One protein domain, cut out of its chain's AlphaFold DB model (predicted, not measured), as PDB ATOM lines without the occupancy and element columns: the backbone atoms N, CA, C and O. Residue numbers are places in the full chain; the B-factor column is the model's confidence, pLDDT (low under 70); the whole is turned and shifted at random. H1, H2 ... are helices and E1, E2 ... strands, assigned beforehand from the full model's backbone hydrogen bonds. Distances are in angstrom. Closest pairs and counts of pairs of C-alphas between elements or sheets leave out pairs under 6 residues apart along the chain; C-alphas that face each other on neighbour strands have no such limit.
ATOM      1  N   GLU A  12      14.296 -53.446  -5.381       94.75
ATOM      2  CA  GLU A  12      12.847 -53.628  -5.510       94.75
ATOM      3  C   GLU A  12      12.094 -52.474  -4.840       94.75
ATOM      4  O   GLU A  12      11.192 -51.897  -5.441       94.75
ATOM      5  N   ALA A  13      12.526 -52.060  -3.646       95.94
ATOM      6  CA  ALA A  13      11.953 -50.904  -2.960       95.94
ATOM      7  C   ALA A  13      12.150 -49.604  -3.759       95.94
ATOM      8  O   ALA A  13      11.210 -48.823  -3.909       95.94
ATOM      9  N   LEU A  14      13.343 -49.397  -4.331       96.81
ATOM     10  CA  LEU A  14      13.624 -48.257  -5.208       96.81
ATOM     11  C   LEU A  14      12.740 -48.276  -6.463       96.81
ATOM     12  O   LEU A  14      12.215 -47.234  -6.859       96.81
ATOM     13  N   LYS A  15      12.542 -49.452  -7.069       96.44
ATOM     14  CA  LYS A  15      11.643 -49.633  -8.214       96.44
ATOM     15  C   LYS A  15      10.210 -49.253  -7.856       96.44
ATOM     16  O   LYS A  15       9.646 -48.405  -8.535       96.44
ATOM     17  N   ILE A  16       9.667 -49.774  -6.755       95.75
ATOM     18  CA  ILE A  16       8.304 -49.459  -6.293       95.75
ATOM     19  C   ILE A  16       8.151 -47.959  -5.994       95.75
ATOM     20  O   ILE A  16       7.175 -47.340  -6.412       95.75
ATOM     21  N   ALA A  17       9.120 -47.338  -5.314       97.06
ATOM     22  CA  ALA A  17       9.090 -45.897  -5.051       97.06
ATOM     23  C   ALA A  17       9.099 -45.072  -6.354       97.06
ATOM     24  O   ALA A  17       8.396 -44.067  -6.462       97.06
ATOM     25  N   THR A  18       9.854 -45.526  -7.359       97.19
ATOM     26  CA  THR A  18       9.931 -44.901  -8.688       97.19
ATOM     27  C   THR A  18       8.632 -45.084  -9.480       97.19
ATOM     28  O   THR A  18       8.153 -44.123 -10.079       97.19
ATOM     29  N   GLU A  19       8.019 -46.273  -9.445       96.50
ATOM     30  CA  GLU A  19       6.702 -46.550 -10.047       96.50
ATOM     31  C   GLU A  19       5.650 -45.584  -9.493       96.50
ATOM     32  O   GLU A  19       4.973 -44.884 -10.245       96.50
ATOM     33  N   ILE A  20       5.579 -45.478  -8.166       96.06
ATOM     34  CA  ILE A  20       4.635 -44.599  -7.474       96.06
ATOM     35  C   ILE A  20       4.892 -43.133  -7.820       96.06
ATOM     36  O   ILE A  20       3.945 -42.384  -8.061       96.06
ATOM     37  N   ALA A  21       6.158 -42.717  -7.888       97.56
ATOM     38  CA  ALA A  21       6.515 -41.364  -8.293       97.56
ATOM     39  C   ALA A  21       6.034 -41.028  -9.709       97.56
ATOM     40  O   ALA A  21       5.463 -39.956  -9.918       97.56
ATOM     41  N   LEU A  22       6.210 -41.945 -10.660       96.69
ATOM     42  CA  LEU A  22       5.752 -41.767 -12.036       96.69
ATOM     43  C   LEU A  22       4.221 -41.737 -12.131       96.69
ATOM     44  O   LEU A  22       3.684 -40.854 -12.796       96.69
ATOM     45  N   LEU A  23       3.518 -42.625 -11.418       95.62
ATOM     46  CA  LEU A  23       2.046 -42.635 -11.353       95.62
ATOM     47  C   LEU A  23       1.478 -41.348 -10.733       95.62
ATOM     48  O   LEU A  23       0.384 -40.910 -11.080       95.62
ATOM     49  N   LEU A  24       2.238 -40.713  -9.841       96.19
ATOM     50  CA  LEU A  24       1.921 -39.411  -9.247       96.19
ATOM     51  C   LEU A  24       2.444 -38.222 -10.066       96.19
ATOM     52  O   LEU A  24       2.434 -37.089  -9.579       96.19
ATOM     53  N   ASN A  25       2.897 -38.452 -11.300       96.44
ATOM     54  CA  ASN A  25       3.415 -37.429 -12.211       96.44
ATOM     55  C   ASN A  25       4.601 -36.627 -11.638       96.44
ATOM     56  O   ASN A  25       4.790 -35.459 -11.985       96.44
ATOM     57  N   CYS A  26       5.376 -37.215 -10.724       98.00
ATOM     58  CA  CYS A  26       6.526 -36.562 -10.103       98.00
ATOM     59  C   CYS A  26       7.759 -36.596 -11.017       98.00
ATOM     60  O   CYS A  26       7.918 -37.471 -11.868       98.00
ATOM     61  N   LYS A  27       8.681 -35.661 -10.781       98.00
ATOM     62  CA  LYS A  27      10.031 -35.676 -11.350       98.00
ATOM     63  C   LYS A  27      10.961 -36.443 -10.416       98.00
ATOM     64  O   LYS A  27      10.982 -36.168  -9.219       98.00
ATOM     65  N   ILE A  28      11.722 -37.385 -10.960       98.19
ATOM     66  CA  ILE A  28      12.674 -38.209 -10.204       98.19
ATOM     67  C   ILE A  28      14.023 -37.490 -10.128       98.19
ATOM     68  O   ILE A  28      14.464 -36.900 -11.117       98.19
ATOM     69  N   PHE A  29      14.686 -37.548  -8.972       97.06
ATOM     70  CA  PHE A  29      16.058 -37.063  -8.837       97.06
ATOM     71  C   PHE A  29      17.040 -38.057  -9.478       97.06
ATOM     72  O   PHE A  29      17.073 -39.215  -9.066       97.06
ATOM     73  N   PRO A  30      17.867 -37.642 -10.455       95.50
ATOM     74  CA  PRO A  30      18.831 -38.547 -11.088       95.50
ATOM     75  C   PRO A  30      19.974 -38.934 -10.141       95.50
ATOM     76  O   PRO A  30      20.527 -40.028 -10.249       95.50
ATOM     77  N   VAL A  31      20.322 -38.047  -9.206       97.56
ATOM     78  CA  VAL A  31      21.315 -38.274  -8.154       97.56
ATOM     79  C   VAL A  31      20.754 -37.720  -6.851       97.56
ATOM     80  O   VAL A  31      20.250 -36.596  -6.827       97.56
ATOM     81  N   THR A  32      20.809 -38.505  -5.780       97.19
ATOM     82  CA  THR A  32      20.281 -38.130  -4.463       97.19
ATOM     83  C   THR A  32      21.134 -38.732  -3.344       97.19
ATOM     84  O   THR A  32      21.806 -39.744  -3.537       97.19
ATOM     85  N   GLN A  33      21.139 -38.095  -2.174       97.50
ATOM     86  CA  GLN A  33      21.915 -38.521  -1.008       97.50
ATOM     87  C   GLN A  33      20.983 -39.185   0.005       97.50
ATOM     88  O   GLN A  33      19.941 -38.631   0.359       97.50
ATOM     89  N   ILE A  34      21.372 -40.362   0.495       98.06
ATOM     90  CA  ILE A  34      20.707 -40.972   1.647       98.06
ATOM     91  C   ILE A  34      21.081 -40.147   2.878       98.06
ATOM     92  O   ILE A  34      22.252 -39.832   3.092       98.06
ATOM     93  N   MET A  35      20.085 -39.763   3.667       98.12
ATOM     94  CA  MET A  35      20.239 -38.911   4.839       98.12
ATOM     95  C   MET A  35      19.886 -39.691   6.102       98.12
ATOM     96  O   MET A  35      18.991 -40.532   6.104       98.12
ATOM     97  N   ARG A  36      20.546 -39.356   7.203       97.62
ATOM     98  CA  ARG A  36      20.252 -39.809   8.557       97.62
ATOM     99  C   ARG A  36      19.359 -38.776   9.234       97.62
ATOM    100  O   ARG A  36      19.807 -37.697   9.616       97.62
ATOM    101  N   LYS A  37      18.074 -39.091   9.366       96.50
ATOM    102  CA  LYS A  37      17.092 -38.288  10.100       96.50
ATOM    103  C   LYS A  37      17.125 -38.692  11.567       96.50
ATOM    104  O   LYS A  37      16.846 -39.837  11.896       96.50
ATOM    105  N   THR A  38      17.485 -37.766  12.449       94.69
ATOM    106  CA  THR A  38      17.701 -38.059  13.878       94.69
ATOM    107  C   THR A  38      16.409 -38.532  14.552       94.69
ATOM    108  O   THR A  38      15.386 -37.850  14.453       94.69
ATOM    109  N   ILE A  39      16.462 -39.660  15.270       92.44
ATOM    110  CA  ILE A  39      15.336 -40.255  16.002       92.44
ATOM    111  C   ILE A  39      15.777 -40.561  17.438       92.44
ATOM    112  O   ILE A  39      16.531 -41.493  17.688       92.44
ATOM    113  N   VAL A  40      15.279 -39.779  18.398       90.00
ATOM    114  CA  VAL A  40      15.746 -39.815  19.802       90.00
ATOM    115  C   VAL A  40      14.959 -40.754  20.717       90.00
ATOM    116  O   VAL A  40      15.331 -40.953  21.863       90.00
ATOM    117  N   ASN A  41      13.847 -41.319  20.247       88.19
ATOM    118  CA  ASN A  41      12.942 -42.120  21.081       88.19
ATOM    119  C   ASN A  41      13.368 -43.597  21.222       88.19
ATOM    120  O   ASN A  41      12.596 -44.380  21.756       88.19
ATOM    121  N   GLY A  42      14.527 -43.991  20.684       90.62
ATOM    122  CA  GLY A  42      15.027 -45.370  20.729       90.62
ATOM    123  C   GLY A  42      14.384 -46.343  19.731       90.62
ATOM    124  O   GLY A  42      14.781 -47.503  19.677       90.62
ATOM    125  N   SER A  43      13.435 -45.912  18.886       93.81
ATOM    126  CA  SER A  43      12.782 -46.817  17.924       93.81
ATOM    127  C   SER A  43      13.670 -47.234  16.746       93.81
ATOM    128  O   SER A  43      13.297 -48.115  15.972       93.81
ATOM    129  N   ASN A  44      14.823 -46.592  16.579       95.94
ATOM    130  CA  ASN A  44      15.835 -46.933  15.587       95.94
ATOM    131  C   ASN A  44      17.137 -47.216  16.334       95.94
ATOM    132  O   ASN A  44      17.602 -46.352  17.075       95.94
ATOM    133  N   THR A  45      17.722 -48.402  16.139       94.88
ATOM    134  CA  THR A  45      18.902 -48.834  16.912       94.88
ATOM    135  C   THR A  45      20.104 -47.914  16.713       94.88
ATOM    136  O   THR A  45      20.819 -47.660  17.667       94.88
ATOM    137  N   SER A  46      20.261 -47.342  15.516       94.75
ATOM    138  CA  SER A  46      21.350 -46.413  15.182       94.75
ATOM    139  C   SER A  46      21.118 -44.975  15.686       94.75
ATOM    140  O   SER A  46      21.920 -44.086  15.427       94.75
ATOM    141  N   GLY A  47      19.980 -44.680  16.334       94.81
ATOM    142  CA  GLY A  47      19.609 -43.311  16.740       94.81
ATOM    143  C   GLY A  47      19.153 -42.397  15.589       94.81
ATOM    144  O   GLY A  47      18.888 -41.206  15.779       94.81
ATOM    145  N   PHE A  48      19.028 -42.937  14.376       95.88
ATOM    146  CA  PHE A  48      18.513 -42.239  13.203       95.88
ATOM    147  C   PHE A  48      17.761 -43.189  12.264       95.88
ATOM    148  O   PHE A  48      17.922 -44.406  12.305       95.88
ATOM    149  N   GLN A  49      16.914 -42.608  11.422       97.12
ATOM    150  CA  GLN A  49      16.205 -43.263  10.330       97.12
ATOM    151  C   GLN A  49      16.904 -42.892   9.022       97.12
ATOM    152  O   GLN A  49      17.103 -41.701   8.761       97.12
ATOM    153  N   ARG A  50      17.284 -43.876   8.199       97.50
ATOM    154  CA  ARG A  50      17.777 -43.575   6.850       97.50
ATOM    155  C   ARG A  50      16.601 -43.216   5.953       97.50
ATOM    156  O   ARG A  50      15.634 -43.970   5.852       97.50
ATOM    157  N   THR A  51      16.705 -42.068   5.299       97.56
ATOM    158  CA  THR A  51      15.660 -41.485   4.454       97.56
ATOM    159  C   THR A  51      16.310 -40.877   3.216       97.56
ATOM    160  O   THR A  51      17.304 -40.160   3.320       97.56
ATOM    161  N   VAL A  52      15.755 -41.126   2.033       98.06
ATOM    162  CA  VAL A  52      16.245 -40.568   0.767       98.06
ATOM    163  C   VAL A  52      15.105 -39.966  -0.042       98.06
ATOM    164  O   VAL A  52      14.029 -40.553  -0.153       98.06
ATOM    165  N   LEU A  53      15.329 -38.775  -0.599       98.00
ATOM    166  CA  LEU A  53      14.368 -38.104  -1.471       98.00
ATOM    167  C   LEU A  53      14.451 -38.710  -2.876       98.00
ATOM    168  O   LEU A  53      15.497 -38.630  -3.519       98.00
ATOM    169  N   ILE A  54      13.353 -39.303  -3.346       98.19
ATOM    170  CA  ILE A  54      13.282 -39.994  -4.642       98.19
ATOM    171  C   ILE A  54      12.721 -39.077  -5.723       98.19
ATOM    172  O   ILE A  54      13.259 -39.008  -6.830       98.19
ATOM    173  N   ALA A  55      11.637 -38.363  -5.419       98.12
ATOM    174  CA  ALA A  55      10.934 -37.562  -6.411       98.12
ATOM    175  C   ALA A  55      10.233 -36.345  -5.803       98.12
ATOM    176  O   ALA A  55      10.003 -36.277  -4.596       98.12
ATOM    177  N   TYR A  56       9.883 -35.385  -6.656       97.88
ATOM    178  CA  TYR A  56       9.249 -34.129  -6.265       97.88
ATOM    179  C   TYR A  56       8.325 -33.575  -7.353       97.88
ATOM    180  O   TYR A  56       8.411 -33.947  -8.526       97.88
ATOM    181  N   GLY A  57       7.460 -32.633  -6.970       96.12
ATOM    182  CA  GLY A  57       6.740 -31.778  -7.918       96.12
ATOM    183  C   GLY A  57       5.728 -32.499  -8.814       96.12
ATOM    184  O   GLY A  57       5.584 -32.125  -9.979       96.12
ATOM    185  N   GLY A  58       5.045 -33.512  -8.285       97.00
ATOM    186  CA  GLY A  58       3.950 -34.200  -8.971       97.00
ATOM    187  C   GLY A  58       2.580 -33.623  -8.653       97.00
ATOM    188  O   GLY A  58       2.449 -32.511  -8.129       97.00
ATOM    189  N   PHE A  59       1.532 -34.378  -8.976       96.94
ATOM    190  CA  PHE A  59       0.160 -33.971  -8.702       96.94
ATOM    191  C   PHE A  59      -0.854 -35.106  -8.803       96.94
ATOM    192  O   PHE A  59      -0.631 -36.118  -9.464       96.94
ATOM    193  N   ILE A  60      -2.020 -34.851  -8.215       94.19
ATOM    194  CA  ILE A  60      -3.227 -35.659  -8.343       94.19
ATOM    195  C   ILE A  60      -4.360 -34.759  -8.822       94.19
ATOM    196  O   ILE A  60      -4.559 -33.655  -8.308       94.19
ATOM    197  N   GLN A  61      -5.108 -35.233  -9.814       94.38
ATOM    198  CA  GLN A  61      -6.324 -34.571 -10.262       94.38
ATOM    199  C   GLN A  61      -7.481 -34.970  -9.343       94.38
ATOM    200  O   GLN A  61      -7.752 -36.161  -9.200       94.38
ATOM    201  N   THR A  62      -8.178 -34.001  -8.753       94.12
ATOM    202  CA  THR A  62      -9.424 -34.198  -7.988       94.12
ATOM    203  C   THR A  62     -10.605 -33.517  -8.677       94.12
ATOM    204  O   THR A  62     -10.399 -32.709  -9.589       94.12
ATOM    205  N   SER A  63     -11.826 -33.820  -8.239       92.94
ATOM    206  CA  SER A  63     -13.046 -33.130  -8.683       92.94
ATOM    207  C   SER A  63     -12.994 -31.616  -8.425       92.94
ATOM    208  O   SER A  63     -13.413 -30.826  -9.264       92.94
ATOM    209  N   GLU A  64     -12.370 -31.204  -7.319       91.81
ATOM    210  CA  GLU A  64     -12.194 -29.800  -6.916       91.81
ATOM    211  C   GLU A  64     -10.897 -29.152  -7.453       91.81
ATOM    212  O   GLU A  64     -10.483 -28.072  -7.018       91.81
ATOM    213  N   GLY A  65     -10.222 -29.807  -8.405       92.69
ATOM    214  CA  GLY A  65      -9.008 -29.307  -9.049       92.69
ATOM    215  C   GLY A  65      -7.742 -30.097  -8.710       92.69
ATOM    216  O   GLY A  65      -7.775 -31.239  -8.259       92.69
ATOM    217  N   LYS A  66      -6.583 -29.503  -8.981       94.94
ATOM    218  CA  LYS A  66      -5.278 -30.169  -8.879       94.94
ATOM    219  C   LYS A  66      -4.697 -30.042  -7.469       94.94
ATOM    220  O   LYS A  66      -4.617 -28.936  -6.944       94.94
ATOM    221  N   VAL A  67      -4.228 -31.152  -6.903       95.06
ATOM    222  CA  VAL A  67      -3.496 -31.194  -5.627       95.06
ATOM    223  C   VAL A  67      -2.039 -31.530  -5.914       95.06
ATOM    224  O   VAL A  67      -1.752 -32.563  -6.519       95.06
ATOM    225  N   GLY A  68      -1.109 -30.660  -5.518       96.12
ATOM    226  CA  GLY A  68       0.314 -30.906  -5.723       96.12
ATOM    227  C   GLY A  68       0.857 -32.018  -4.825       96.12
ATOM    228  O   GLY A  68       0.539 -32.084  -3.639       96.12
ATOM    229  N   ILE A  69       1.736 -32.853  -5.379       97.00
ATOM    230  CA  ILE A  69       2.646 -33.698  -4.601       97.00
ATOM    231  C   ILE A  69       3.943 -32.918  -4.431       97.00
ATOM    232  O   ILE A  69       4.545 -32.465  -5.407       97.00
ATOM    233  N   ASP A  70       4.338 -32.717  -3.183       95.88
ATOM    234  CA  ASP A  70       5.546 -31.983  -2.845       95.88
ATOM    235  C   ASP A  70       6.774 -32.877  -3.025       95.88
ATOM    236  O   ASP A  70       7.642 -32.592  -3.851       95.88
ATOM    237  N   SER A  71       6.785 -34.003  -2.313       96.81
ATOM    238  CA  SER A  71       7.936 -34.895  -2.213       96.81
ATOM    239  C   SER A  71       7.526 -36.350  -1.983       96.81
ATOM    240  O   SER A  71       6.486 -36.643  -1.382       96.81
ATOM    241  N   ILE A  72       8.364 -37.259  -2.479       97.94
ATOM    242  CA  ILE A  72       8.296 -38.701  -2.239       97.94
ATOM    243  C   ILE A  72       9.650 -39.151  -1.704       97.94
ATOM    244  O   ILE A  72      10.665 -39.028  -2.396       97.94
ATOM    245  N   TYR A  73       9.646 -39.694  -0.493       97.94
ATOM    246  CA  TYR A  73      10.821 -40.271   0.145       97.94
ATOM    247  C   TYR A  73      10.721 -41.790   0.196       97.94
ATOM    248  O   TYR A  73       9.628 -42.345   0.297       97.94
ATOM    249  N   LEU A  74      11.874 -42.448   0.174       97.81
ATOM    250  CA  LEU A  74      12.034 -43.846   0.548       97.81
ATOM    251  C   LEU A  74      12.856 -43.892   1.838       97.81
ATOM    252  O   LEU A  74      13.938 -43.313   1.908       97.81
ATOM    253  N   GLU A  75      12.333 -44.538   2.868       97.00
ATOM    254  CA  GLU A  75      12.934 -44.584   4.198       97.00
ATOM    255  C   GLU A  75      12.811 -45.960   4.852       97.00
ATOM    256  O   GLU A  75      12.085 -46.834   4.385       97.00
ATOM    257  N   GLU A  76      13.557 -46.166   5.930       95.19
ATOM    258  CA  GLU A  76      13.439 -47.342   6.791       95.19
ATOM    259  C   GLU A  76      12.294 -47.154   7.790       95.19
ATOM    260  O   GLU A  76      12.211 -46.122   8.451       95.19
ATOM    261  N   ASP A  77      11.434 -48.149   7.986       94.00
ATOM    262  CA  ASP A  77      10.477 -48.115   9.092       94.00
ATOM    263  C   ASP A  77      11.169 -48.391  10.438       94.00
ATOM    264  O   ASP A  77      12.192 -49.077  10.519       94.00
ATOM    265  N   SER A  78      10.594 -47.861  11.515       93.75
ATOM    266  CA  SER A  78      11.123 -47.991  12.875       93.75
ATOM    267  C   SER A  78      10.671 -49.288  13.554       93.75
ATOM    268  O   SER A  78       9.621 -49.856  13.234       93.75
ATOM    269  N   ALA A  79      11.400 -49.714  14.586       95.19
ATOM    270  CA  ALA A  79      11.009 -50.808  15.472       95.19
ATOM    271  C   ALA A  79       9.643 -50.553  16.147       95.19
ATOM    272  O   ALA A  79       9.161 -49.415  16.234       95.19
ATOM    273  N   ARG A  80       8.976 -51.617  16.611       91.69
ATOM    274  CA  ARG A  80       7.692 -51.517  17.335       91.69
ATOM    275  C   ARG A  80       7.933 -51.575  18.840       91.69
ATOM    276  O   ARG A  80       8.596 -52.514  19.263       91.69
ATOM    277  N   PRO A  81       7.385 -50.665  19.658       92.50
ATOM    278  CA  PRO A  81       7.393 -50.867  21.103       92.50
ATOM    279  C   PRO A  81       6.520 -52.086  21.452       92.50
ATOM    280  O   PRO A  81       5.428 -52.232  20.898       92.50
ATOM    281  N   ILE A  82       7.012 -52.968  22.322       94.62
ATOM    282  CA  ILE A  82       6.262 -54.116  22.871       94.62
ATOM    283  C   ILE A  82       5.831 -53.814  24.306       94.62
ATOM    284  O   ILE A  82       4.717 -54.144  24.697       94.62
ATOM    285  N   GLU A  83       6.711 -53.177  25.072       93.50
ATOM    286  CA  GLU A  83       6.517 -52.914  26.491       93.50
ATOM    287  C   GLU A  83       7.105 -51.552  26.837       93.50
ATOM    288  O   GLU A  83       8.128 -51.140  26.280       93.50
ATOM    289  N   LYS A  84       6.437 -50.844  27.744       92.31
ATOM    290  CA  LYS A  84       6.884 -49.556  28.251       92.31
ATOM    291  C   LYS A  84       6.740 -49.548  29.767       92.31
ATOM    292  O   LYS A  84       5.633 -49.692  30.275       92.31
ATOM    293  N   THR A  85       7.862 -49.370  30.448       92.94
ATOM    294  CA  THR A  85       7.960 -49.146  31.893       92.94
ATOM    295  C   THR A  85       8.257 -47.665  32.153       92.94
ATOM    296  O   THR A  85       8.378 -46.884  31.203       92.94
ATOM    297  N   GLU A  86       8.348 -47.257  33.420       90.94
ATOM    298  CA  GLU A  86       8.741 -45.884  33.769       90.94
ATOM    299  C   GLU A  86      10.172 -45.566  33.300       90.94
ATOM    300  O   GLU A  86      10.405 -44.490  32.748       90.94
ATOM    301  N   ASP A  87      11.088 -46.536  33.399       91.62
ATOM    302  CA  ASP A  87      12.519 -46.335  33.129       91.62
ATOM    303  C   ASP A  87      12.975 -46.795  31.738       91.62
ATOM    304  O   ASP A  87      14.038 -46.399  31.259       91.62
ATOM    305  N   SER A  88      12.208 -47.658  31.065       93.50
ATOM    306  CA  SER A  88      12.645 -48.268  29.805       93.50
ATOM    307  C   SER A  88      11.505 -48.581  28.840       93.50
ATOM    308  O   SER A  88      10.352 -48.790  29.219       93.50
ATOM    309  N   THR A  89      11.826 -48.617  27.545       93.88
ATOM    310  CA  THR A  89      10.915 -49.089  26.494       93.88
ATOM    311  C   THR A  89      11.577 -50.228  25.730       93.88
ATOM    312  O   THR A  89      12.661 -50.058  25.173       93.88
ATOM    313  N   THR A  90      10.906 -51.374  25.666       95.06
ATOM    314  CA  THR A  90      11.377 -52.565  24.954       95.06
ATOM    315  C   THR A  90      10.821 -52.572  23.536       95.06
ATOM    316  O   THR A  90       9.608 -52.470  23.329       95.06
ATOM    317  N   TYR A  91      11.695 -52.737  22.540       95.88
ATOM    318  CA  TYR A  91      11.339 -52.695  21.120       95.88
ATOM    319  C   TYR A  91      11.525 -54.047  20.419       95.88
ATOM    320  O   TYR A  91      12.532 -54.727  20.595       95.88
ATOM    321  N   ARG A  92      10.580 -54.406  19.539       95.62
ATOM    322  CA  ARG A  92      10.723 -55.487  18.556       95.62
ATOM    323  C   ARG A  92      11.372 -54.964  17.284       95.62
ATOM    324  O   ARG A  92      10.855 -54.033  16.662       95.62
ATOM    325  N   LEU A  93      12.445 -55.622  16.859       95.69
ATOM    326  CA  LEU A  93      13.197 -55.240  15.661       95.69
ATOM    327  C   LEU A  93      12.633 -55.824  14.355       95.69
ATOM    328  O   LEU A  93      13.127 -55.488  13.289       95.69
ATOM    329  N   ASP A  94      11.575 -56.639  14.407       93.00
ATOM    330  CA  ASP A  94      10.951 -57.297  13.242       93.00
ATOM    331  C   ASP A  94      10.464 -56.327  12.150       93.00
ATOM    332  O   ASP A  94      10.280 -56.714  10.994       93.00
ATOM    333  N   ARG A  95      10.214 -55.071  12.528       91.81
ATOM    334  CA  ARG A  95       9.783 -53.997  11.632       91.81
ATOM    335  C   ARG A  95      10.919 -53.082  11.180       91.81
ATOM    336  O   ARG A  95      10.755 -52.381  10.184       91.81
ATOM    337  N   LEU A  96      12.029 -53.063  11.913       95.06
ATOM    338  CA  LEU A  96      13.124 -52.136  11.659       95.06
ATOM    339  C   LEU A  96      13.729 -52.404  10.276       95.06
ATOM    340  O   LEU A  96      14.051 -53.544   9.952       95.06
ATOM    341  N   GLY A  97      13.876 -51.356   9.466       93.56
ATOM    342  CA  GLY A  97      14.481 -51.459   8.132       93.56
ATOM    343  C   GLY A  97      13.524 -51.917   7.030       93.56
ATOM    344  O   GLY A  97      13.919 -51.983   5.867       93.56
ATOM    345  N   ILE A  98      12.255 -52.199   7.348       94.12
ATOM    346  CA  ILE A  98      11.251 -52.444   6.311       94.12
ATOM    347  C   ILE A  98      11.112 -51.176   5.453       94.12
ATOM    348  O   ILE A  98      10.899 -50.108   6.027       94.12
ATOM    349  N   PRO A  99      11.194 -51.253   4.110       95.62
ATOM    350  CA  PRO A  99      11.116 -50.054   3.290       95.62
ATOM    351  C   PRO A  99       9.753 -49.368   3.425       95.62
ATOM    352  O   PRO A  99       8.705 -50.016   3.424       95.62
ATOM    353  N   LEU A 100       9.770 -48.049   3.519       95.31
ATOM    354  CA  LEU A 100       8.611 -47.197   3.725       95.31
ATOM    355  C   LEU A 100       8.665 -46.058   2.712       95.31
ATOM    356  O   LEU A 100       9.654 -45.335   2.634       95.31
ATOM    357  N   VAL A 101       7.606 -45.890   1.926       96.69
ATOM    358  CA  VAL A 101       7.489 -44.732   1.033       96.69
ATOM    359  C   VAL A 101       6.640 -43.669   1.721       96.69
ATOM    360  O   VAL A 101       5.467 -43.902   2.038       96.69
ATOM    361  N   GLU A 102       7.227 -42.495   1.941       96.38
ATOM    362  CA  GLU A 102       6.528 -41.324   2.465       96.38
ATOM    363  C   GLU A 102       6.120 -40.411   1.304       96.38
ATOM    364  O   GLU A 102       6.966 -39.950   0.540       96.38
ATOM    365  N   ILE A 103       4.822 -40.132   1.178       96.75
ATOM    366  CA  ILE A 103       4.261 -39.233   0.163       96.75
ATOM    367  C   ILE A 103       3.708 -37.998   0.869       96.75
ATOM    368  O   ILE A 103       2.779 -38.099   1.678       96.75
ATOM    369  N   SER A 104       4.241 -36.830   0.522       95.81
ATOM    370  CA  SER A 104       3.794 -35.544   1.054       95.81
ATOM    371  C   SER A 104       3.079 -34.726  -0.016       95.81
ATOM    372  O   SER A 104       3.600 -34.489  -1.104       95.81
ATOM    373  N   THR A 105       1.870 -34.269   0.303       95.75
ATOM    374  CA  THR A 105       1.143 -33.294  -0.528       95.75
ATOM    375  C   THR A 105       1.592 -31.871  -0.215       95.75
ATOM    376  O   THR A 105       2.029 -31.574   0.898       95.75
ATOM    377  N   LYS A 106       1.434 -30.975  -1.189       92.19
ATOM    378  CA  LYS A 106       1.476 -29.531  -0.950       92.19
ATOM    379  C   LYS A 106       0.271 -29.101  -0.103       92.19
ATOM    380  O   LYS A 106      -0.757 -29.781  -0.137       92.19
ATOM    381  N   PRO A 107       0.346 -27.960   0.608       87.19
ATOM    382  CA  PRO A 107      -0.775 -27.394   1.358       87.19
ATOM    383  C   PRO A 107      -1.828 -26.770   0.422       87.19
ATOM    384  O   PRO A 107      -2.128 -25.579   0.511       87.19
ATOM    385  N   ASP A 108      -2.366 -27.575  -0.495       84.50
ATOM    386  CA  ASP A 108      -3.296 -27.178  -1.559       84.50
ATOM    387  C   ASP A 108      -4.735 -27.639  -1.289       84.50
ATOM    388  O   ASP A 108      -5.663 -27.092  -1.884       84.50
ATOM    389  N   LEU A 109      -4.933 -28.610  -0.387       88.44
ATOM    390  CA  LEU A 109      -6.237 -29.220  -0.099       88.44
ATOM    391  C   LEU A 109      -7.169 -28.229   0.606       88.44
ATOM    392  O   LEU A 109      -6.786 -27.640   1.614       88.44
ATOM    393  N   LYS A 110      -8.394 -28.046   0.107       84.38
ATOM    394  CA  LYS A 110      -9.308 -26.988   0.579       84.38
ATOM    395  C   LYS A 110     -10.479 -27.522   1.397       84.38
ATOM    396  O   LYS A 110     -10.776 -26.976   2.459       84.38
ATOM    397  N   SER A 111     -11.118 -28.591   0.935       88.56
ATOM    398  CA  SER A 111     -12.312 -29.166   1.558       88.56
ATOM    399  C   SER A 111     -12.010 -30.523   2.199       88.56
ATOM    400  O   SER A 111     -11.013 -31.176   1.885       88.56
ATOM    401  N   ALA A 112     -12.879 -30.962   3.110       89.62
ATOM    402  CA  ALA A 112     -12.807 -32.301   3.684       89.62
ATOM    403  C   ALA A 112     -12.978 -33.394   2.607       89.62
ATOM    404  O   ALA A 112     -12.242 -34.385   2.601       89.62
ATOM    405  N   SER A 113     -13.876 -33.161   1.644       91.06
ATOM    406  CA  SER A 113     -14.133 -34.093   0.545       91.06
ATOM    407  C   SER A 113     -12.935 -34.233  -0.390       91.06
ATOM    408  O   SER A 113     -12.518 -35.347  -0.705       91.06
ATOM    409  N   GLN A 114     -12.275 -33.121  -0.727       92.38
ATOM    410  CA  GLN A 114     -11.056 -33.131  -1.532       92.38
ATOM    411  C   GLN A 114      -9.915 -33.894  -0.841       92.38
ATOM    412  O   GLN A 114      -9.155 -34.608  -1.502       92.38
ATOM    413  N   VAL A 115      -9.786 -33.774   0.488       91.50
ATOM    414  CA  VAL A 115      -8.792 -34.529   1.273       91.50
ATOM    415  C   VAL A 115      -9.054 -36.031   1.160       91.50
ATOM    416  O   VAL A 115      -8.131 -36.785   0.841       91.50
ATOM    417  N   LYS A 116     -10.303 -36.466   1.349       91.31
ATOM    418  CA  LYS A 116     -10.704 -37.872   1.210       91.31
ATOM    419  C   LYS A 116     -10.500 -38.390  -0.211       91.31
ATOM    420  O   LYS A 116      -9.915 -39.458  -0.381       91.31
ATOM    421  N   GLU A 117     -10.926 -37.640  -1.226       92.94
ATOM    422  CA  GLU A 117     -10.742 -38.008  -2.633       92.94
ATOM    423  C   GLU A 117      -9.253 -38.204  -2.956       92.94
ATOM    424  O   GLU A 117      -8.860 -39.218  -3.532       92.94
ATOM    425  N   THR A 118      -8.403 -37.278  -2.505       92.88
ATOM    426  CA  THR A 118      -6.946 -37.371  -2.666       92.88
ATOM    427  C   THR A 118      -6.387 -38.605  -1.959       92.88
ATOM    428  O   THR A 118      -5.608 -39.358  -2.545       92.88
ATOM    429  N   ALA A 119      -6.802 -38.856  -0.714       91.56
ATOM    430  CA  ALA A 119      -6.372 -40.017   0.058       91.56
ATOM    431  C   ALA A 119      -6.726 -41.340  -0.644       91.56
ATOM    432  O   ALA A 119      -5.886 -42.250  -0.702       91.56
ATOM    433  N   LEU A 120      -7.942 -41.435  -1.194       90.25
ATOM    434  CA  LEU A 120      -8.435 -42.596  -1.935       90.25
ATOM    435  C   LEU A 120      -7.663 -42.804  -3.238       90.25
ATOM    436  O   LEU A 120      -7.175 -43.911  -3.457       90.25
ATOM    437  N   LYS A 121      -7.448 -41.746  -4.029       91.94
ATOM    438  CA  LYS A 121      -6.664 -41.801  -5.275       91.94
ATOM    439  C   LYS A 121      -5.219 -42.234  -5.043       91.94
ATOM    440  O   LYS A 121      -4.727 -43.117  -5.741       91.94
ATOM    441  N   ILE A 122      -4.553 -41.714  -4.004       92.25
ATOM    442  CA  ILE A 122      -3.237 -42.243  -3.602       92.25
ATOM    443  C   ILE A 122      -3.371 -43.726  -3.250       92.25
ATOM    444  O   ILE A 122      -2.558 -44.535  -3.671       92.25
ATOM    445  N   GLY A 123      -4.402 -44.113  -2.493       89.81
ATOM    446  CA  GLY A 123      -4.645 -45.515  -2.143       89.81
ATOM    447  C   GLY A 123      -4.814 -46.437  -3.356       89.81
ATOM    448  O   GLY A 123      -4.339 -47.567  -3.321       89.81
ATOM    449  N   GLU A 124      -5.449 -45.973  -4.429       88.81
ATOM    450  CA  GLU A 124      -5.592 -46.709  -5.692       88.81
ATOM    451  C   GLU A 124      -4.255 -46.904  -6.404       88.81
ATOM    452  O   GLU A 124      -3.941 -48.032  -6.780       88.81
ATOM    453  N   ILE A 125      -3.441 -45.849  -6.494       90.88
ATOM    454  CA  ILE A 125      -2.074 -45.906  -7.038       90.88
ATOM    455  C   ILE A 125      -1.199 -46.875  -6.233       90.88
ATOM    456  O   ILE A 125      -0.462 -47.689  -6.784       90.88
ATOM    457  N   LEU A 126      -1.299 -46.831  -4.903       90.12
ATOM    458  CA  LEU A 126      -0.577 -47.775  -4.053       90.12
ATOM    459  C   LEU A 126      -1.046 -49.209  -4.311       90.12
ATOM    460  O   LEU A 126      -0.224 -50.111  -4.403       90.12
ATOM    461  N   ARG A 127      -2.355 -49.434  -4.476       86.06
ATOM    462  CA  ARG A 127      -2.922 -50.770  -4.724       86.06
ATOM    463  C   ARG A 127      -2.529 -51.374  -6.073       86.06
ATOM    464  O   ARG A 127      -2.508 -52.606  -6.151       86.06
ATOM    465  N   SER A 128      -2.245 -50.556  -7.089       86.75
ATOM    466  CA  SER A 128      -1.718 -51.031  -8.378       86.75
ATOM    467  C   SER A 128      -0.235 -51.407  -8.304       86.75
ATOM    468  O   SER A 128       0.232 -52.205  -9.112       86.75
ATOM    469  N   SER A 129       0.489 -50.892  -7.308       86.06
ATOM    470  CA  SER A 129       1.904 -51.180  -7.066       86.06
ATOM    471  C   SER A 129       2.090 -52.385  -6.124       86.06
ATOM    472  O   SER A 129       1.161 -52.817  -5.432       86.06
ATOM    473  N   LYS A 130       3.306 -52.946  -6.057       85.00
ATOM    474  CA  LYS A 130       3.640 -54.117  -5.211       85.00
ATOM    475  C   LYS A 130       3.822 -53.760  -3.727       85.00
ATOM    476  O   LYS A 130       4.890 -53.917  -3.146       85.00
ATOM    477  N   VAL A 131       2.763 -53.258  -3.105       84.19
ATOM    478  CA  VAL A 131       2.775 -52.742  -1.727       84.19
ATOM    479  C   VAL A 131       2.281 -53.763  -0.708       84.19
ATOM    480  O   VAL A 131       1.441 -54.612  -1.020       84.19
ATOM    481  N   ARG A 132       2.740 -53.658   0.545       83.31
ATOM    482  CA  ARG A 132       2.243 -54.517   1.624       83.31
ATOM    483  C   ARG A 132       0.794 -54.165   1.974       83.31
ATOM    484  O   ARG A 132       0.446 -53.003   2.191       83.31
ATOM    485  N   ARG A 133      -0.055 -55.189   2.074       82.31
ATOM    486  CA  ARG A 133      -1.486 -55.071   2.405       82.31
ATOM    487  C   ARG A 133      -1.767 -55.605   3.810       82.31
ATOM    488  O   ARG A 133      -1.077 -56.511   4.274       82.31
ATOM    489  N   GLY A 134      -2.765 -55.033   4.479       78.62
ATOM    490  CA  GLY A 134      -3.184 -55.418   5.829       78.62
ATOM    491  C   GLY A 134      -3.166 -54.264   6.831       78.62
ATOM    492  O   GLY A 134      -2.844 -53.123   6.502       78.62
ATOM    493  N   LEU A 135      -3.534 -54.565   8.076       72.81
ATOM    494  CA  LEU A 135      -3.574 -53.571   9.146       72.81
ATOM    495  C   LEU A 135      -2.173 -53.030   9.455       72.81
ATOM    496  O   LEU A 135      -1.192 -53.773   9.520       72.81
ATOM    497  N   GLY A 136      -2.092 -51.714   9.646       74.75
ATOM    498  CA  GLY A 136      -0.847 -51.023   9.968       74.75
ATOM    499  C   GLY A 136       0.137 -50.886   8.804       74.75
ATOM    500  O   GLY A 136       1.268 -50.466   9.050       74.75
ATOM    501  N   THR A 137      -0.258 -51.218   7.563       82.06
ATOM    502  CA  THR A 137       0.638 -51.072   6.405       82.06
ATOM    503  C   THR A 137       0.650 -49.681   5.788       82.06
ATOM    504  O   THR A 137       1.642 -49.289   5.174       82.06
ATOM    505  N   ILE A 138      -0.438 -48.933   5.966       85.38
ATOM    506  CA  ILE A 138      -0.587 -47.559   5.497       85.38
ATOM    507  C   ILE A 138      -0.843 -46.673   6.712       85.38
ATOM    508  O   ILE A 138      -1.745 -46.933   7.508       85.38
ATOM    509  N   ARG A 139      -0.056 -45.607   6.835       87.94
ATOM    510  CA  ARG A 139      -0.226 -44.526   7.809       87.94
ATOM    511  C   ARG A 139      -0.714 -43.291   7.074       87.94
ATOM    512  O   ARG A 139      -0.232 -42.987   5.984       87.94
ATOM    513  N   GLN A 140      -1.680 -42.589   7.644       88.69
ATOM    514  CA  GLN A 140      -2.216 -41.363   7.067       88.69
ATOM    515  C   GLN A 140      -2.283 -40.317   8.171       88.69
ATOM    516  O   GLN A 140      -2.972 -40.519   9.171       88.69
ATOM    517  N   ASP A 141      -1.547 -39.230   7.970       91.62
ATOM    518  CA  ASP A 141      -1.495 -38.082   8.864       91.62
ATOM    519  C   ASP A 141      -2.056 -36.857   8.122       91.62
ATOM    520  O   ASP A 141      -1.695 -36.593   6.967       91.62
ATOM    521  N   LEU A 142      -2.933 -36.100   8.784       91.75
ATOM    522  CA  LEU A 142      -3.486 -34.849   8.264       91.75
ATOM    523  C   LEU A 142      -2.859 -33.658   8.975       91.75
ATOM    524  O   LEU A 142      -2.802 -33.614  10.194       91.75
ATOM    525  N   ASN A 143      -2.464 -32.642   8.222       91.88
ATOM    526  CA  ASN A 143      -2.092 -31.344   8.767       91.88
ATOM    527  C   ASN A 143      -3.220 -30.354   8.479       91.88
ATOM    528  O   ASN A 143      -3.494 -30.062   7.313       91.88
ATOM    529  N   ILE A 144      -3.865 -29.842   9.527       90.38
ATOM    530  CA  ILE A 144      -5.016 -28.939   9.434       90.38
ATOM    531  C   ILE A 144      -4.659 -27.590  10.049       90.38
ATOM    532  O   ILE A 144      -4.121 -27.505  11.152       90.38
ATOM    533  N   SER A 145      -4.978 -26.516   9.334       85.69
ATOM    534  CA  SER A 145      -4.899 -25.158   9.865       85.69
ATOM    535  C   SER A 145      -5.930 -24.264   9.197       85.69
ATOM    536  O   SER A 145      -6.055 -24.297   7.971       85.69
ATOM    537  N   ILE A 146      -6.600 -23.422   9.978       88.62
ATOM    538  CA  ILE A 146      -7.391 -22.297   9.467       88.62
ATOM    539  C   ILE A 146      -6.575 -20.999   9.508       88.62
ATOM    540  O   ILE A 146      -5.576 -20.884  10.229       88.62
ATOM    541  N   LYS A 147      -6.955 -20.001   8.704       87.94
ATOM    542  CA  LYS A 147      -6.294 -18.691   8.748       87.94
ATOM    543  C   LYS A 147      -6.459 -18.060  10.133       87.94
ATOM    544  O   LYS A 147      -7.506 -18.170  10.748       87.94
ATOM    545  N   ILE A 154      -3.115 -34.307  12.838       92.25
ATOM    546  CA  ILE A 154      -4.019 -35.367  13.279       92.25
ATOM    547  C   ILE A 154      -3.521 -36.705  12.743       92.25
ATOM    548  O   ILE A 154      -3.300 -36.863  11.540       92.25
ATOM    549  N   LYS A 155      -3.381 -37.675  13.644       91.00
ATOM    550  CA  LYS A 155      -3.017 -39.062  13.352       91.00
ATOM    551  C   LYS A 155      -4.225 -39.991  13.493       91.00
ATOM    552  O   LYS A 155      -5.229 -39.638  14.105       91.00
ATOM    553  N   GLY A 156      -4.098 -41.210  12.970       80.88
ATOM    554  CA  GLY A 156      -5.050 -42.296  13.250       80.88
ATOM    555  C   GLY A 156      -6.109 -42.546  12.174       80.88
ATOM    556  O   GLY A 156      -7.071 -43.263  12.426       80.88
ATOM    557  N   PHE A 157      -5.936 -42.023  10.957       80.44
ATOM    558  CA  PHE A 157      -6.887 -42.259   9.867       80.44
ATOM    559  C   PHE A 157      -6.732 -43.659   9.259       80.44
ATOM    560  O   PHE A 157      -6.010 -43.857   8.276       80.44
ATOM    561  N   GLN A 158      -7.429 -44.633   9.848       72.75
ATOM    562  CA  GLN A 158      -7.575 -45.976   9.277       72.75
ATOM    563  C   GLN A 158      -8.727 -46.040   8.263       72.75
ATOM    564  O   GLN A 158      -8.551 -46.601   7.183       72.75
ATOM    565  N   ASP A 159      -9.868 -45.415   8.572       76.12
ATOM    566  CA  ASP A 159     -11.035 -45.349   7.685       76.12
ATOM    567  C   ASP A 159     -11.119 -43.976   6.982       76.12
ATOM    568  O   ASP A 159     -11.217 -42.945   7.644       76.12
ATOM    569  N   MET A 209      18.809 -33.551   9.964       95.25
ATOM    570  CA  MET A 209      19.270 -34.491   8.945       95.25
ATOM    571  C   MET A 209      20.737 -34.233   8.616       95.25
ATOM    572  O   MET A 209      21.150 -33.080   8.523       95.25
ATOM    573  N   TYR A 210      21.501 -35.300   8.421       96.88
ATOM    574  CA  TYR A 210      22.893 -35.251   7.978       96.88
ATOM    575  C   TYR A 210      23.173 -36.402   6.998       96.88
ATOM    576  O   TYR A 210      22.416 -37.372   7.003       96.88
ATOM    577  N   PRO A 211      24.175 -36.306   6.110       97.88
ATOM    578  CA  PRO A 211      24.433 -37.353   5.121       97.88
ATOM    579  C   PRO A 211      24.747 -38.717   5.754       97.88
ATOM    580  O   PRO A 211      25.483 -38.798   6.734       97.88
ATOM    581  N   GLU A 212      24.197 -39.788   5.176       97.19
ATOM    582  CA  GLU A 212      24.631 -41.169   5.416       97.19
ATOM    583  C   GLU A 212      25.932 -41.409   4.649       97.19
ATOM    584  O   GLU A 212      25.915 -41.541   3.427       97.19
ATOM    585  N   THR A 213      27.054 -41.404   5.362       96.50
ATOM    586  CA  THR A 213      28.395 -41.510   4.777       96.50
ATOM    587  C   THR A 213      28.817 -42.943   4.481       96.50
ATOM    588  O   THR A 213      29.771 -43.134   3.734       96.50
ATOM    589  N   ASP A 214      28.121 -43.942   5.029       96.00
ATOM    590  CA  ASP A 214      28.426 -45.355   4.769       96.00
ATOM    591  C   ASP A 214      28.010 -45.776   3.349       96.00
ATOM    592  O   ASP A 214      28.410 -46.830   2.853       96.00
ATOM    593  N   LEU A 215      27.187 -44.956   2.686       95.12
ATOM    594  CA  LEU A 215      26.640 -45.216   1.363       95.12
ATOM    595  C   LEU A 215      27.040 -44.109   0.387       95.12
ATOM    596  O   LEU A 215      26.948 -42.918   0.675       95.12
ATOM    597  N   GLU A 216      27.432 -44.523  -0.815       95.31
ATOM    598  CA  GLU A 216      27.646 -43.613  -1.938       95.31
ATOM    599  C   GLU A 216      26.350 -42.884  -2.324       95.31
ATOM    600  O   GLU A 216      25.233 -43.321  -2.022       95.31
ATOM    601  N   LEU A 217      26.502 -41.798  -3.088       97.25
ATOM    602  CA  LEU A 217      25.375 -41.126  -3.724       97.25
ATOM    603  C   LEU A 217      24.536 -42.117  -4.537       97.25
ATOM    604  O   LEU A 217      25.039 -42.883  -5.368       97.25
ATOM    605  N   LEU A 218      23.223 -42.056  -4.341       97.25
ATOM    606  CA  LEU A 218      22.281 -42.880  -5.069       97.25
ATOM    607  C   LEU A 218      22.077 -42.305  -6.470       97.25
ATOM    608  O   LEU A 218      21.467 -41.251  -6.641       97.25
ATOM    609  N   HIS A 219      22.553 -43.037  -7.472       97.25
ATOM    610  CA  HIS A 219      22.364 -42.708  -8.879       97.25
ATOM    611  C   HIS A 219      21.153 -43.464  -9.438       97.25
ATOM    612  O   HIS A 219      21.211 -44.676  -9.663       97.25
ATOM    613  N   ILE A 220      20.062 -42.746  -9.698       96.44
ATOM    614  CA  ILE A 220      18.870 -43.277 -10.360       96.44
ATOM    615  C   ILE A 220      19.035 -43.047 -11.862       96.44
ATOM    616  O   ILE A 220      18.627 -42.030 -12.422       96.44
ATOM    617  N   LYS A 221      19.719 -43.996 -12.504       96.31
ATOM    618  CA  LYS A 221      20.067 -43.910 -13.924       96.31
ATOM    619  C   LYS A 221      18.826 -43.787 -14.811       96.31
ATOM    620  O   LYS A 221      17.787 -44.386 -14.530       96.31
ATOM    621  N   LYS A 222      18.953 -43.063 -15.924       96.19
ATOM    622  CA  LYS A 222      17.854 -42.861 -16.876       96.19
ATOM    623  C   LYS A 222      17.329 -44.187 -17.431       96.19
ATOM    624  O   LYS A 222      16.120 -44.358 -17.523       96.19
ATOM    625  N   GLU A 223      18.211 -45.144 -17.707       96.94
ATOM    626  CA  GLU A 223      17.836 -46.466 -18.224       96.94
ATOM    627  C   GLU A 223      16.913 -47.212 -17.254       96.94
ATOM    628  O   GLU A 223      15.953 -47.851 -17.681       96.94
ATOM    629  N   PHE A 224      17.164 -47.081 -15.946       96.62
ATOM    630  CA  PHE A 224      16.305 -47.643 -14.906       96.62
ATOM    631  C   PHE A 224      14.937 -46.955 -14.890       96.62
ATOM    632  O   PHE A 224      13.912 -47.628 -14.857       96.62
ATOM    633  N   ILE A 225      14.899 -45.622 -14.972       96.44
ATOM    634  CA  ILE A 225      13.639 -44.866 -15.027       96.44
ATOM    635  C   ILE A 225      12.818 -45.270 -16.261       96.44
ATOM    636  O   ILE A 225      11.615 -45.502 -16.148       96.44
ATOM    637  N   ASP A 226      13.460 -45.403 -17.421       96.44
ATOM    638  CA  ASP A 226      12.816 -45.798 -18.677       96.44
ATOM    639  C   ASP A 226      12.331 -47.260 -18.643       96.44
ATOM    640  O   ASP A 226      11.281 -47.589 -19.199       96.44
ATOM    641  N   GLU A 227      13.058 -48.159 -17.975       96.44
ATOM    642  CA  GLU A 227      12.601 -49.525 -17.702       96.44
ATOM    643  C   GLU A 227      11.355 -49.539 -16.809       96.44
ATOM    644  O   GLU A 227      10.375 -50.211 -17.137       96.44
ATOM    645  N   VAL A 228      11.364 -48.783 -15.709       95.44
ATOM    646  CA  VAL A 228      10.214 -48.683 -14.803       95.44
ATOM    647  C   VAL A 228       9.010 -48.092 -15.533       95.44
ATOM    648  O   VAL A 228       7.917 -48.645 -15.459       95.44
ATOM    649  N   LYS A 229       9.219 -47.026 -16.312       94.00
ATOM    650  CA  LYS A 229       8.169 -46.354 -17.083       94.00
ATOM    651  C   LYS A 229       7.489 -47.282 -18.095       94.00
ATOM    652  O   LYS A 229       6.276 -47.204 -18.262       94.00
ATOM    653  N   ARG A 230       8.247 -48.168 -18.753       94.12
ATOM    654  CA  ARG A 230       7.702 -49.167 -19.694       94.12
ATOM    655  C   ARG A 230       6.852 -50.239 -19.014       94.12
ATOM    656  O   ARG A 230       5.985 -50.810 -19.663       94.12
ATOM    657  N   ASN A 231       7.102 -50.506 -17.735       91.62
ATOM    658  CA  ASN A 231       6.453 -51.565 -16.965       91.62
ATOM    659  C   ASN A 231       5.503 -51.016 -15.888       91.62
ATOM    660  O   ASN A 231       5.245 -51.705 -14.899       91.62
ATOM    661  N   LEU A 232       5.013 -49.781 -16.046       91.94
ATOM    662  CA  LEU A 232       4.097 -49.190 -15.076       91.94
ATOM    663  C   LEU A 232       2.812 -50.020 -14.972       91.94
ATOM    664  O   LEU A 232       2.236 -50.394 -15.998       91.94
ATOM    665  N   PRO A 233       2.338 -50.299 -13.748       89.00
ATOM    666  CA  PRO A 233       1.072 -50.980 -13.576       89.00
ATOM    667  C   PRO A 233      -0.066 -50.060 -14.021       89.00
ATOM    668  O   PRO A 233      -0.089 -48.875 -13.683       89.00
ATOM    669  N   LYS A 234      -1.034 -50.626 -14.744       84.44
ATOM    670  CA  LYS A 234      -2.247 -49.900 -15.122       84.44
ATOM    671  C   LYS A 234      -3.074 -49.569 -13.886       84.44
ATOM    672  O   LYS A 234      -3.180 -50.374 -12.952       84.44
ATOM    673  N   LEU A 235      -3.682 -48.390 -13.888       85.44
ATOM    674  CA  LEU A 235      -4.631 -48.011 -12.845       85.44
ATOM    675  C   LEU A 235      -5.970 -48.721 -13.060       85.44
ATOM    676  O   LEU A 235      -6.325 -49.094 -14.175       85.44
ATOM    677  N   LYS A 236      -6.750 -48.875 -11.984       78.56
ATOM    678  CA  LYS A 236      -8.065 -49.534 -12.036       78.56
ATOM    679  C   LYS A 236      -8.972 -48.921 -13.109       78.56
ATOM    680  O   LYS A 236      -9.571 -49.656 -13.879       78.56
ATOM    681  N   ASN A 237      -9.001 -47.594 -13.196       78.50
ATOM    682  CA  ASN A 237      -9.835 -46.876 -14.160       78.50
ATOM    683  C   ASN A 237      -9.413 -47.151 -15.612       78.50
ATOM    684  O   ASN A 237     -10.268 -47.313 -16.472       78.50
ATOM    685  N   GLU A 238      -8.109 -47.267 -15.883       82.12
ATOM    686  CA  GLU A 238      -7.595 -47.601 -17.221       82.12
ATOM    687  C   GLU A 238      -7.982 -49.032 -17.614       82.12
ATOM    688  O   GLU A 238      -8.409 -49.277 -18.740       82.12
ATOM    689  N   ILE A 239      -7.891 -49.970 -16.664       81.31
ATOM    690  CA  ILE A 239      -8.338 -51.356 -16.857       81.31
ATOM    691  C   ILE A 239      -9.853 -51.397 -17.109       81.31
ATOM    692  O   ILE A 239     -10.305 -52.078 -18.026       81.31
ATOM    693  N   GLU A 240     -10.645 -50.654 -16.332       77.69
ATOM    694  CA  GLU A 240     -12.099 -50.567 -16.512       77.69
ATOM    695  C   GLU A 240     -12.474 -49.982 -17.883       77.69
ATOM    696  O   GLU A 240     -13.377 -50.496 -18.542       77.69
ATOM    697  N   GLU A 241     -11.776 -48.947 -18.354       81.88
ATOM    698  CA  GLU A 241     -11.988 -48.380 -19.690       81.88
ATOM    699  C   GLU A 241     -11.636 -49.361 -20.816       81.88
ATOM    700  O   GLU A 241     -12.374 -49.456 -21.800       81.88
ATOM    701  N   GLU A 242     -10.540 -50.112 -20.688       80.06
ATOM    702  CA  GLU A 242     -10.171 -51.147 -21.660       80.06
ATOM    703  C   GLU A 242     -11.203 -52.277 -21.711       80.06
ATOM    704  O   GLU A 242     -11.632 -52.669 -22.798       80.06
ATOM    705  N   LEU A 243     -11.668 -52.751 -20.554       80.31
ATOM    706  CA  LEU A 243     -12.702 -53.787 -20.469       80.31
ATOM    707  C   LEU A 243     -14.044 -53.307 -21.035       80.31
ATOM    708  O   LEU A 243     -14.726 -54.063 -21.729       80.31
ATOM    709  N   ARG A 244     -14.408 -52.036 -20.808       80.81
ATOM    710  CA  ARG A 244     -15.585 -51.410 -21.438       80.81
ATOM    711  C   ARG A 244     -15.476 -51.408 -22.958       80.81
ATOM    712  O   ARG A 244     -16.439 -51.773 -23.625       80.81
ATOM    713  N   LYS A 245     -14.312 -51.044 -23.508       85.31
ATOM    714  CA  LYS A 245     -14.065 -51.064 -24.962       85.31
ATOM    715  C   LYS A 245     -14.161 -52.472 -25.558       85.31
ATOM    716  O   LYS A 245     -14.501 -52.603 -26.726       85.31
ATOM    717  N   GLN A 246     -13.901 -53.509 -24.764       83.94
ATOM    718  CA  GLN A 246     -14.022 -54.915 -25.164       83.94
ATOM    719  C   GLN A 246     -15.437 -55.495 -24.972       83.94
ATOM    720  O   GLN A 246     -15.646 -56.675 -25.238       83.94
ATOM    721  N   GLY A 247     -16.412 -54.699 -24.513       78.81
ATOM    722  CA  GLY A 247     -17.794 -55.151 -24.301       78.81
ATOM    723  C   GLY A 247     -17.997 -56.024 -23.057       78.81
ATOM    724  O   GLY A 247     -19.052 -56.624 -22.894       78.81
ATOM    725  N   LEU A 248     -17.013 -56.088 -22.154       74.69
ATOM    726  CA  LEU A 248     -17.036 -56.932 -20.951       74.69
ATOM    727  C   LEU A 248     -17.592 -56.192 -19.722       74.69
ATOM    728  O   LEU A 248     -17.142 -56.409 -18.595       74.69
ATOM    729  N   LEU A 262       1.079 -62.198  -3.352       26.45
ATOM    730  CA  LEU A 262       2.482 -61.842  -3.262       26.45
ATOM    731  C   LEU A 262       2.695 -61.050  -1.974       26.45
ATOM    732  O   LEU A 262       2.438 -59.849  -1.883       26.45
ATOM    733  N   ARG A 263       3.179 -61.758  -0.949       29.59
ATOM    734  CA  ARG A 263       3.849 -61.152   0.203       29.59
ATOM    735  C   ARG A 263       4.989 -60.274  -0.323       29.59
ATOM    736  O   ARG A 263       6.012 -60.795  -0.746       29.59
ATOM    737  N   CYS A 264       4.811 -58.959  -0.293       34.41
ATOM    738  CA  CYS A 264       5.853 -57.988  -0.615       34.41
ATOM    739  C   CYS A 264       5.967 -56.937   0.504       34.41
ATOM    740  O   CYS A 264       5.068 -56.796   1.340       34.41
ATOM    741  N   SER A 265       7.123 -56.279   0.582       47.28
ATOM    742  CA  SER A 265       7.728 -55.816   1.836       47.28
ATOM    743  C   SER A 265       7.425 -54.368   2.232       47.28
ATOM    744  O   SER A 265       7.548 -54.074   3.414       47.28
ATOM    745  N   CYS A 266       6.995 -53.478   1.329       35.44
ATOM    746  CA  CYS A 266       7.005 -52.029   1.596       35.44
ATOM    747  C   CYS A 266       5.750 -51.485   2.315       35.44
ATOM    748  O   CYS A 266       4.619 -51.790   1.921       35.44
ATOM    749  N   PHE A 267       5.950 -50.628   3.322       60.22
ATOM    750  CA  PHE A 267       4.919 -49.832   4.001       60.22
ATOM    751  C   PHE A 267       4.752 -48.436   3.381       60.22
ATOM    752  O   PHE A 267       5.570 -48.000   2.572       60.22
ATOM    753  N   PHE A 268       3.687 -47.723   3.771       53.28
ATOM    754  CA  PHE A 268       3.376 -46.385   3.256       53.28
ATOM    755  C   PHE A 268       2.989 -45.400   4.348       53.28
ATOM    756  O   PHE A 268       2.258 -45.743   5.278       53.28
ATOM    757  N   GLN A 269       3.401 -44.146   4.175       52.69
ATOM    758  CA  GLN A 269       2.918 -43.018   4.959       52.69
ATOM    759  C   GLN A 269       2.475 -41.885   4.035       52.69
ATOM    760  O   GLN A 269       3.214 -41.454   3.155       52.69
ATOM    761  N   LYS A 270       1.252 -41.393   4.233       66.62
ATOM    762  CA  LYS A 270       0.709 -40.237   3.519       66.62
ATOM    763  C   LYS A 270       0.630 -39.054   4.470       66.62
ATOM    764  O   LYS A 270       0.014 -39.168   5.529       66.62
ATOM    765  N   LYS A 271       1.184 -37.915   4.062       60.09
ATOM    766  CA  LYS A 271       1.010 -36.628   4.741       60.09
ATOM    767  C   LYS A 271       0.163 -35.708   3.874       60.09
ATOM    768  O   LYS A 271       0.619 -35.164   2.863       60.09
ATOM    769  N   LEU A 272      -1.092 -35.544   4.273       66.62
ATOM    770  CA  LEU A 272      -2.040 -34.672   3.585       66.62
ATOM    771  C   LEU A 272      -2.031 -33.299   4.261       66.62
ATOM    772  O   LEU A 272      -2.193 -33.202   5.477       66.62
ATOM    773  N   GLN A 273      -1.801 -32.238   3.491       59.25
ATOM    774  CA  GLN A 273      -1.696 -30.878   4.010       59.25
ATOM    775  C   GLN A 273      -2.888 -30.043   3.541       59.25
ATOM    776  O   GLN A 273      -3.032 -29.749   2.353       59.25
ATOM    777  N   LYS A 274      -3.747 -29.644   4.484       69.44
ATOM    778  CA  LYS A 274      -4.866 -28.740   4.216       69.44
ATOM    779  C   LYS A 274      -4.369 -27.297   4.163       69.44
ATOM    780  O   LYS A 274      -3.687 -26.823   5.073       69.44
TER     781      LYS A 274
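Overview. This is residues 12 to 147, 154 to 159, 209 to 248 and 262 to 274 of the 279 residues of the protein "GatB_N domain-containing protein" of archaeon GW2011_AR1 (UniProt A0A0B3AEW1). A strongly twisted sheet of seven strands curls round helix H2, with H1 over the same face and H3 packed on H1. A small hairpin, E4 and E5, lies toward one end of the longest axis and H4 toward the other, where residues 241 to 247 stick out. The printed part has 195 residues, with four named helices and nine named strands in the order H1 E1 E2 E3 E4 E5 E6 H2 E7 E8 H3 H4 E9, and its class is mixed, helices and strands. The large sheet is mixed and runs E7 E9 E6 E3 E2 E1 E8, while E4 and E5 make a separate antiparallel sheet. The whole is compact, with a radius of gyration of the C-alphas of 18.0 A, and only just elongated, spanning 64 by 42 by 37 A.

Arrangement. The printed part begins with H1, residues 12 to 23. E1, residues 34 to 38, E2, residues 48 to 62, and E3, residues 65 to 76, form a meander, each strand the antiparallel neighbour of the one before. E1 and E2 are a hairpin, with N 37 and O 49 2.8 A apart, and E2 and E3 are another, with N 67 and O 60 2.9 A apart. E2 bends by 68 degrees at residue 57. E4, residues 80 to 84, and E5, residues 89 to 92, are a hairpin with N 82 and O 90 at 2.8 A; E4 is apart from E3. E6, residues 99 to 105, is antiparallel to E3, with N 102 and O 73 at 2.9 A. H1 is on the sheet at a height over the sheet of 8.6 A, over E6 and E3, and runs along the strands, at 6 degrees to E3 on the local plane; the closest C-alphas of H1 and E3, those of Ala 17 and Leu 74, are 6.7 A apart. H2, residues 112 to 128, is on the same face of the sheet as H1. They touch only at their ends and only just, with 3 pairs of C-alphas within 8 A, the closest being Leu 23 and Ile 125 at 6.8 A; they run opposite ways at a steep tilt of 48 degrees. E7, residues 138 to 144, is parallel to E9, residues 267 to 273, with N 141 and O 270 at 2.9 A. E9 is parallel to E6, with N 103 and O 269 at 2.9 A. E6, H2 and E7 form a split strand-helix-strand unit, two strands running the same way with E9 between them in the sheet, and its crossover is right-handed. E8, residues 209 to 211, is antiparallel to E1, with N 36 and O 210 at 2.7 A. H3, residues 222 to 230, touches H1, with the closest C-alphas, Glu 19 and Val 228, 6.3 A apart. H4, residues 236 to 245, is close to H2 but not clearly touching it; their closest C-alphas, Glu 124 and Lys 236, are 7.4 A apart. In H1, H2, H3 and H4 every O i to N i+4 pair is within hydrogen-bond range.

Along the chain. H1 begins with C-alpha 12 at (12.847, -53.628, -5.510). From first to last C-alpha, E2 measures 36.0 A, E3 32.9 A and H2 24.9 A. H4 ends with C-alpha 245 at (-14.065, -51.064, -24.962), and E9 ends with C-alpha 273 at (-1.696, -30.878, 4.010).

Size, cuts and confidence. The two C-alphas farthest apart, those of Asp 87 and Gly 247, are 65.5 A apart. Residues 148 to 153, 160 to 208 and 249 to 261 are not printed; the C-alpha gaps across these cuts are 17.4 A, 32.2 A and 26.8 A. Of the links that are printed whole, none is long. The mean pLDDT of the printed part is 89.3, and residues 262 to 274 are under 70.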